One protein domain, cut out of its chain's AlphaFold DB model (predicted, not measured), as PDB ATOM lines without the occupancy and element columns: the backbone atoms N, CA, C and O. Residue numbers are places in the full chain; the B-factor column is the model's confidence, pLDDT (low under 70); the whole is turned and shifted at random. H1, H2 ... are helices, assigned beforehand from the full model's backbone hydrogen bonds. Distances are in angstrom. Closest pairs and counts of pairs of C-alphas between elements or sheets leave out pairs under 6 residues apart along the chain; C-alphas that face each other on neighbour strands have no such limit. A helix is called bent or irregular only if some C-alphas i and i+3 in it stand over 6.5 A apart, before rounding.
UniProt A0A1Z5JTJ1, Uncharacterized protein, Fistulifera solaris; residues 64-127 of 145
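AT A GLANCE: This is residues 64 to 127 of the 145 residues of an uncharacterized protein of Fistulifera solaris (UniProt A0A1Z5JTJ1). The model is an open, three-sided frame of helices round an empty middle: the long helix H2 makes one side, and H1 and H3 fold back from its two ends without meeting each other. H1 runs back beside H2 at a distance, joined to it at a corner, while H3 turns back more steeply from the other end. The printed part has 64 residues with three named helices, in the order H1, H2, H3 along the chain, and no named strand; the class is all helix. The whole is only just loose, close to extended, with a radius of gyration of the C-alphas of 15.8 A. Its outline is only just flat, with spans of 43 by 29 by 15 A.

IN THESE COORDINATES: H2, the longest helix, holds residues 86 to 111 and measures 37.6 A from first to last C-alpha; it begins at C-alpha 86, (155.515, 98.770, 130.951). H1 holds residues 64 to 80 and measures 21.8 A, beginning at C-alpha 64, (133.094, 108.044, 136.949). H1 is irregular, with C-alphas 64 and 67 8.0 A apart, and it has a kink of 25 degrees near residue 71. H3 holds residues 115 to 127, measures 18.1 A and ends at C-alpha 127, (136.428, 124.926, 145.443).

HOW THE PARTS SIT: H2 and H1 only just touch, with 3 pairs of C-alphas within 8 A, and they touch only at the corner by their link. H2 touches H1 with residues 86 to 87 alone, and H1 touches H2 with residues 77 to 80 alone; the closest C-alphas of the two helices are those of Ala 80 and Ala 86, 6.9 A apart. The two helices run opposite ways at a shallow tilt of 25 degrees, with their centres 18.8 A apart. H2 and H3 are close but not clearly touching, their closest C-alphas being those of Asp 109 and Thr 115, 6.9 A apart. They run opposite ways at a steep tilt of 52 degrees. H1 and H3 are apart. In H2 and H3 every O i to N i+4 pair is within hydrogen-bond range; in H1 it is 12 of 13.

THE WHOLE: The two C-alphas farthest apart are those of Lys 82 and Lys 111, 43.7 A, and the C-alphas of Ala 64 and Asn 127 are 19.2 A apart. Residues 64 to 76, 79 to 85 and 91 to 127 stand free. The printed part has no cut, and the links from H1 to H2 and from H2 to H3 are both tight. The mean pLDDT of the printed part is 70.9; 27 residues are under 70, among them residues 104 to 121.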
ATOM      1  N   ALA A  64     132.585 108.172 135.579       81.44
ATOM      2  CA  ALA A  64     133.094 108.044 136.949       81.44
ATOM      3  C   ALA A  64     133.856 109.297 137.419       81.44
ATOM      4  O   ALA A  64     134.078 109.491 138.615       81.44
ATOM      5  N   GLY A  65     134.236 110.171 136.490       78.69
ATOM      6  CA  GLY A  65     134.899 111.435 136.772       78.69
ATOM      7  C   GLY A  65     136.431 111.336 136.880       78.69
ATOM      8  O   GLY A  65     136.993 110.264 137.135       78.69
ATOM      9  N   PRO A  66     137.137 112.480 136.758       77.44
ATOM     10  CA  PRO A  66     138.602 112.520 136.737       77.44
ATOM     11  C   PRO A  66     139.248 112.013 138.029       77.44
ATOM     12  O   PRO A  66     140.301 111.386 137.995       77.44
ATOM     13  N   VAL A  67     138.617 112.270 139.179       80.94
ATOM     14  CA  VAL A  67     139.176 111.919 140.493       80.94
ATOM     15  C   VAL A  67     139.215 110.405 140.686       80.94
ATOM     16  O   VAL A  67     140.239 109.868 141.098       80.94
ATOM     17  N   ILE A  68     138.130 109.702 140.340       75.69
ATOM     18  CA  ILE A  68     138.077 108.236 140.433       75.69
ATOM     19  C   ILE A  68     139.040 107.615 139.416       75.69
ATOM     20  O   ILE A  68     139.764 106.682 139.757       75.69
ATOM     21  N   GLY A  69     139.118 108.183 138.207       77.19
ATOM     22  CA  GLY A  69     140.075 107.755 137.189       77.19
ATOM     23  C   GLY A  69     141.534 107.881 137.634       77.19
ATOM     24  O   GLY A  69     142.301 106.942 137.447       77.19
ATOM     25  N   LEU A  70     141.916 108.987 138.283       78.00
ATOM     26  CA  LEU A  70     143.277 109.177 138.803       78.00
ATOM     27  C   LEU A  70     143.620 108.193 139.926       78.00
ATOM     28  O   LEU A  70     144.732 107.669 139.954       78.00
ATOM     29  N   VAL A  71     142.680 107.908 140.829       79.12
ATOM     30  CA  VAL A  71     142.892 106.926 141.904       79.12
ATOM     31  C   VAL A  71     143.024 105.513 141.330       79.12
ATOM     32  O   VAL A  71     143.951 104.790 141.692       79.12
ATOM     33  N   ALA A  72     142.148 105.134 140.396       76.44
ATOM     34  CA  ALA A  72     142.208 103.837 139.728       76.44
ATOM     35  C   ALA A  72     143.504 103.675 138.914       76.44
ATOM     36  O   ALA A  72     144.164 102.638 139.003       76.44
ATOM     37  N   ALA A  73     143.911 104.716 138.182       75.12
ATOM     38  CA  ALA A  73     145.158 104.736 137.427       75.12
ATOM     39  C   ALA A  73     146.382 104.652 138.345       75.12
ATOM     40  O   ALA A  73     147.276 103.853 138.086       75.12
ATOM     41  N   GLY A  74     146.415 105.418 139.439       77.75
ATOM     42  CA  GLY A  74     147.507 105.378 140.414       77.75
ATOM     43  C   GLY A  74     147.643 104.011 141.087       77.75
ATOM     44  O   GLY A  74     148.751 103.486 141.207       77.75
ATOM     45  N   GLY A  75     146.515 103.394 141.451       75.31
ATOM     46  CA  GLY A  75     146.480 102.043 142.010       75.31
ATOM     47  C   GLY A  75     147.003 100.999 141.026       75.31
ATOM     48  O   GLY A  75     147.904 100.238 141.368       75.31
ATOM     49  N   ALA A  76     146.503 101.002 139.787       73.69
ATOM     50  CA  ALA A  76     146.935 100.074 138.743       73.69
ATOM     51  C   ALA A  76     148.407 100.279 138.347       73.69
ATOM     52  O   ALA A  76     149.146  99.307 138.181       73.69
ATOM     53  N   ALA A  77     148.858 101.533 138.260       67.69
ATOM     54  CA  ALA A  77     150.240 101.879 137.961       67.69
ATOM     55  C   ALA A  77     151.200 101.367 139.038       67.69
ATOM     56  O   ALA A  77     152.260 100.863 138.694       67.69
ATOM     57  N   ALA A  78     150.832 101.410 140.323       67.25
ATOM     58  CA  ALA A  78     151.671 100.869 141.395       67.25
ATOM     59  C   ALA A  78     151.900  99.351 141.261       67.25
ATOM     60  O   ALA A  78     152.983  98.852 141.577       67.25
ATOM     61  N   VAL A  79     150.904  98.611 140.761       68.06
ATOM     62  CA  VAL A  79     151.037  97.165 140.517       68.06
ATOM     63  C   VAL A  79     151.811  96.892 139.223       68.06
ATOM     64  O   VAL A  79     152.679  96.022 139.198       68.06
ATOM     65  N   ALA A  80     151.548  97.664 138.166       71.06
ATOM     66  CA  ALA A  80     152.177  97.508 136.854       71.06
ATOM     67  C   ALA A  80     153.639  97.992 136.808       71.06
ATOM     68  O   ALA A  80     154.454  97.422 136.085       71.06
ATOM     69  N   ALA A  81     154.002  99.001 137.606       69.69
ATOM     70  CA  ALA A  81     155.347  99.580 137.657       69.69
ATOM     71  C   ALA A  81     156.413  98.615 138.196       69.69
ATOM     72  O   ALA A  81     157.606  98.850 138.015       69.69
ATOM     73  N   LYS A  82     156.007  97.498 138.815       75.69
ATOM     74  CA  LYS A  82     156.927  96.406 139.165       75.69
ATOM     75  C   LYS A  82     157.451  95.655 137.929       75.69
ATOM     76  O   LYS A  82     158.434  94.928 138.039       75.69
ATOM     77  N   GLY A  83     156.833  95.843 136.759       67.31
ATOM     78  CA  GLY A  83     157.307  95.339 135.473       67.31
ATOM     79  C   GLY A  83     158.260  96.319 134.784       67.31
ATOM     80  O   GLY A  83     157.915  97.471 134.518       67.31
ATOM     81  N   LYS A  84     159.465  95.856 134.449       68.75
ATOM     82  CA  LYS A  84     160.474  96.640 133.722       68.75
ATOM     83  C   LYS A  84     159.968  96.910 132.292       68.75
ATOM     84  O   LYS A  84     159.763  95.967 131.538       68.75
ATOM     85  N   GLY A  85     159.737  98.177 131.938       71.62
ATOM     86  CA  GLY A  85     159.359  98.616 130.579       71.62
ATOM     87  C   GLY A  85     157.900  99.058 130.391       71.62
ATOM     88  O   GLY A  85     157.653  99.994 129.637       71.62
ATOM     89  N   ALA A  86     156.948  98.506 131.152       68.56
ATOM     90  CA  ALA A  86     155.515  98.770 130.951       68.56
ATOM     91  C   ALA A  86     155.118 100.246 131.151       68.56
ATOM     92  O   ALA A  86     154.338 100.803 130.381       68.56
ATOM     93  N   VAL A  87     155.691 100.908 132.162       72.62
ATOM     94  CA  VAL A  87     155.472 102.345 132.410       72.62
ATOM     95  C   VAL A  87     156.008 103.214 131.266       72.62
ATOM     96  O   VAL A  87     155.394 104.225 130.936       72.62
ATOM     97  N   GLY A  88     157.121 102.819 130.642       75.94
ATOM     98  CA  GLY A  88     157.721 103.561 129.532       75.94
ATOM     99  C   GLY A  88     156.869 103.498 128.265       75.94
ATOM    100  O   GLY A  88     156.659 104.525 127.620       75.94
ATOM    101  N   ASP A  89     156.325 102.321 127.955       79.19
ATOM    102  CA  ASP A  89     155.465 102.116 126.784       79.19
ATOM    103  C   ASP A  89     154.139 102.870 126.922       79.19
ATOM    104  O   ASP A  89     153.720 103.568 125.997       79.19
ATOM    105  N   VAL A  90     153.518 102.814 128.107       71.31
ATOM    106  CA  VAL A  90     152.296 103.578 128.399       71.31
ATOM    107  C   VAL A  90     152.567 105.079 128.350       71.31
ATOM    108  O   VAL A  90     151.768 105.809 127.771       71.31
ATOM    109  N   ALA A  91     153.686 105.561 128.898       80.38
ATOM    110  CA  ALA A  91     154.026 106.982 128.858       80.38
ATOM    111  C   ALA A  91     154.216 107.491 127.419       80.38
ATOM    112  O   ALA A  91     153.707 108.558 127.079       80.38
ATOM    113  N   ARG A  92     154.885 106.717 126.554       82.06
ATOM    114  CA  ARG A  92     155.069 107.063 125.133       82.06
ATOM    115  C   ARG A  92     153.753 107.038 124.359       82.06
ATOM    116  O   ARG A  92     153.452 107.997 123.653       82.06
ATOM    117  N   ALA A  93     152.948 105.991 124.536       77.88
ATOM    118  CA  ALA A  93     151.632 105.889 123.907       77.88
ATOM    119  C   ALA A  93     150.709 107.041 124.341       77.88
ATOM    120  O   ALA A  93     150.052 107.673 123.514       77.88
ATOM    121  N   THR A  94     150.721 107.362 125.636       75.88
ATOM    122  CA  THR A  94     149.961 108.482 126.203       75.88
ATOM    123  C   THR A  94     150.460 109.822 125.665       75.88
ATOM    124  O   THR A  94     149.646 110.683 125.347       75.88
ATOM    125  N   GLY A  95     151.777 109.998 125.511       72.88
ATOM    126  CA  GLY A  95     152.377 111.197 124.923       72.88
ATOM    127  C   GLY A  95     151.901 111.455 123.494       72.88
ATOM    128  O   GLY A  95     151.475 112.567 123.192       72.88
ATOM    129  N   ASN A  96     151.875 110.425 122.643       74.62
ATOM    130  CA  ASN A  96     151.358 110.554 121.277       74.62
ATOM    131  C   ASN A  96     149.870 110.931 121.270       74.62
ATOM    132  O   ASN A  96     149.468 111.862 120.573       74.62
ATOM    133  N   MET A  97     149.055 110.266 122.093       67.62
ATOM    134  CA  MET A  97     147.627 110.580 122.193       67.62
ATOM    135  C   MET A  97     147.379 112.000 122.730       67.62
ATOM    136  O   MET A  97     146.490 112.694 122.240       67.62
ATOM    137  N   ALA A  98     148.180 112.461 123.694       72.44
ATOM    138  CA  ALA A  98     148.095 113.814 124.234       72.44
ATOM    139  C   ALA A  98     148.461 114.879 123.191       72.44
ATOM    140  O   ALA A  98     147.797 115.912 123.138       72.44
ATOM    141  N   SER A  99     149.454 114.623 122.334       73.69
ATOM    142  CA  SER A  99     149.800 115.511 121.219       73.69
ATOM    143  C   SER A  99     148.648 115.630 120.217       73.69
ATOM    144  O   SER A  99     148.211 116.744 119.931       73.69
ATOM    145  N   HIS A 100     148.068 114.509 119.775       71.25
ATOM    146  CA  HIS A 100     146.920 114.517 118.857       71.25
ATOM    147  C   HIS A 100     145.670 115.168 119.469       71.25
ATOM    148  O   HIS A 100     144.961 115.931 118.808       71.25
ATOM    149  N   ALA A 101     145.396 114.913 120.751       68.56
ATOM    150  CA  ALA A 101     144.315 115.581 121.468       68.56
ATOM    151  C   ALA A 101     144.594 117.086 121.631       68.56
ATOM    152  O   ALA A 101     143.690 117.903 121.465       68.56
ATOM    153  N   GLY A 102     145.842 117.465 121.909       70.44
ATOM    154  CA  GLY A 102     146.286 118.850 122.055       70.44
ATOM    155  C   GLY A 102     146.140 119.658 120.768       70.44
ATOM    156  O   GLY A 102     145.715 120.810 120.821       70.44
ATOM    157  N   GLU A 103     146.405 119.057 119.609       73.12
ATOM    158  CA  GLU A 103     146.158 119.683 118.305       73.12
ATOM    159  C   GLU A 103     144.669 119.969 118.087       73.12
ATOM    160  O   GLU A 103     144.301 121.091 117.728       73.12
ATOM    161  N   ARG A 104     143.796 119.005 118.411       68.50
ATOM    162  CA  ARG A 104     142.333 119.174 118.346       68.50
ATOM    163  C   ARG A 104     141.842 120.244 119.322       68.50
ATOM    164  O   ARG A 104     140.988 121.051 118.965       68.50
ATOM    165  N   VAL A 105     142.404 120.297 120.529       67.00
ATOM    166  CA  VAL A 105     142.094 121.325 121.537       67.00
ATOM    167  C   VAL A 105     142.569 122.705 121.085       67.00
ATOM    168  O   VAL A 105     141.837 123.675 121.245       67.00
ATOM    169  N   LYS A 106     143.752 122.808 120.474       66.62
ATOM    170  CA  LYS A 106     144.285 124.064 119.927       66.62
ATOM    171  C   LYS A 106     143.423 124.588 118.781       66.62
ATOM    172  O   LYS A 106     143.230 125.795 118.649       66.62
ATOM    173  N   GLU A 107     142.890 123.692 117.957       66.94
ATOM    174  CA  GLU A 107     141.964 124.058 116.891       66.94
ATOM    175  C   GLU A 107     140.572 124.437 117.426       66.94
ATOM    176  O   GLU A 107     139.940 125.367 116.919       66.94
ATOM    177  N   PHE A 108     140.128 123.788 118.505       62.78
ATOM    178  CA  PHE A 108     138.884 124.103 119.205       62.78
ATOM    179  C   PHE A 108     138.946 125.448 119.952       62.78
ATOM    180  O   PHE A 108     138.007 126.237 119.861       62.78
ATOM    181  N   ASP A 109     140.065 125.758 120.614       64.00
ATOM    182  CA  ASP A 109     140.313 127.031 121.311       64.00
ATOM    183  C   ASP A 109     140.383 128.218 120.333       64.00
ATOM    184  O   ASP A 109     139.838 129.289 120.603       64.00
ATOM    185  N   LYS A 110     140.949 128.006 119.134       65.38
ATOM    186  CA  LYS A 110     140.943 129.011 118.058       65.38
ATOM    187  C   LYS A 110     139.541 129.337 117.539       65.38
ATOM    188  O   LYS A 110     139.297 130.478 117.153       65.38
ATOM    189  N   LYS A 111     138.635 128.352 117.486       61.69
ATOM    190  CA  LYS A 111     137.292 128.505 116.893       61.69
ATOM    191  C   LYS A 111     136.219 128.881 117.915       61.69
ATOM    192  O   LYS A 111     135.264 129.567 117.566       61.69
ATOM    193  N   HIS A 112     136.384 128.511 119.182       58.72
ATOM    194  CA  HIS A 112     135.446 128.868 120.233       58.72
ATOM    195  C   HIS A 112     136.189 129.286 121.508       58.72
ATOM    196  O   HIS A 112     136.879 128.487 122.130       58.72
ATOM    197  N   LYS A 113     135.955 130.525 121.970       58.09
ATOM    198  CA  LYS A 113     136.363 131.042 123.297       58.09
ATOM    199  C   LYS A 113     135.647 130.309 124.460       58.09
ATOM    200  O   LYS A 113     135.082 130.951 125.346       58.09
ATOM    201  N   VAL A 114     135.600 128.974 124.474       55.25
ATOM    202  CA  VAL A 114     134.935 128.165 125.522       55.25
ATOM    203  C   VAL A 114     135.826 127.961 126.742       55.25
ATOM    204  O   VAL A 114     135.338 127.600 127.811       55.25
ATOM    205  N   THR A 115     137.111 128.292 126.626       57.66
ATOM    206  CA  THR A 115     138.106 128.196 127.699       57.66
ATOM    207  C   THR A 115     137.667 128.932 128.964       57.66
ATOM    208  O   THR A 115     137.958 128.475 130.066       57.66
ATOM    209  N   LYS A 116     136.858 129.996 128.838       55.59
ATOM    210  CA  LYS A 116     136.307 130.724 129.990       55.59
ATOM    211  C   LYS A 116     135.227 129.948 130.765       55.59
ATOM    212  O   LYS A 116     135.172 130.045 131.983       55.59
ATOM    213  N   LYS A 117     134.382 129.153 130.096       60.34
ATOM    214  CA  LYS A 117     133.363 128.323 130.776       60.34
ATOM    215  C   LYS A 117     133.970 127.052 131.365       60.34
ATOM    216  O   LYS A 117     133.584 126.635 132.455       60.34
ATOM    217  N   THR A 118     134.943 126.467 130.672       62.75
ATOM    218  CA  THR A 118     135.664 125.285 131.157       62.75
ATOM    219  C   THR A 118     136.493 125.610 132.399       62.75
ATOM    220  O   THR A 118     136.467 124.849 133.366       62.75
ATOM    221  N   SER A 119     137.166 126.766 132.425       60.97
ATOM    222  CA  SER A 119     137.944 127.197 133.592       60.97
ATOM    223  C   SER A 119     137.060 127.476 134.810       60.97
ATOM    224  O   SER A 119     137.389 127.035 135.909       60.97
ATOM    225  N   GLU A 120     135.896 128.107 134.633       66.25
ATOM    226  CA  GLU A 120     134.937 128.308 135.728       66.25
ATOM    227  C   GLU A 120     134.413 126.985 136.309       66.25
ATOM    228  O   GLU A 120     134.266 126.865 137.527       66.25
ATOM    229  N   GLY A 121     134.156 125.979 135.466       65.75
ATOM    230  CA  GLY A 121     133.751 124.641 135.913       65.75
ATOM    231  C   GLY A 121     134.846 123.935 136.714       65.75
ATOM    232  O   GLY A 121     134.576 123.374 137.778       65.75
ATOM    233  N   PHE A 122     136.094 124.034 136.253       70.25
ATOM    234  CA  PHE A 122     137.250 123.449 136.929       70.25
ATOM    235  C   PHE A 122     137.509 124.106 138.295       70.25
ATOM    236  O   PHE A 122     137.643 123.415 139.304       70.25
ATOM    237  N   VAL A 123     137.468 125.443 138.364       75.38
ATOM    238  CA  VAL A 123     137.639 126.203 139.616       75.38
ATOM    239  C   VAL A 123     136.508 125.920 140.607       75.38
ATOM    240  O   VAL A 123     136.766 125.741 141.798       75.38
ATOM    241  N   LYS A 124     135.254 125.817 140.143       74.94
ATOM    242  CA  LYS A 124     134.118 125.425 140.998       74.94
ATOM    243  C   LYS A 124     134.288 124.015 141.560       74.94
ATOM    244  O   LYS A 124     134.020 123.810 142.743       74.94
ATOM    245  N   GLY A 125     134.774 123.073 140.749       75.94
ATOM    246  CA  GLY A 125     135.110 121.720 141.192       75.94
ATOM    247  C   GLY A 125     136.181 121.724 142.284       75.94
ATOM    248  O   GLY A 125     135.965 121.165 143.358       75.94
ATOM    249  N   CYS A 126     137.290 122.434 142.064       73.38
ATOM    250  CA  CYS A 126     138.353 122.583 143.059       73.38
ATOM    251  C   CYS A 126     137.856 123.234 144.359       73.38
ATOM    252  O   CYS A 126     138.226 122.779 145.438       73.38
ATOM    253  N   ASN A 127     136.991 124.249 144.273       79.88
ATOM    254  CA  ASN A 127     136.428 124.926 145.443       79.88
ATOM    255  C   ASN A 127     135.426 124.043 146.213       79.88
ATOM    256  O   ASN A 127     135.370 124.074 147.438       79.88
TER     257      ASN A 127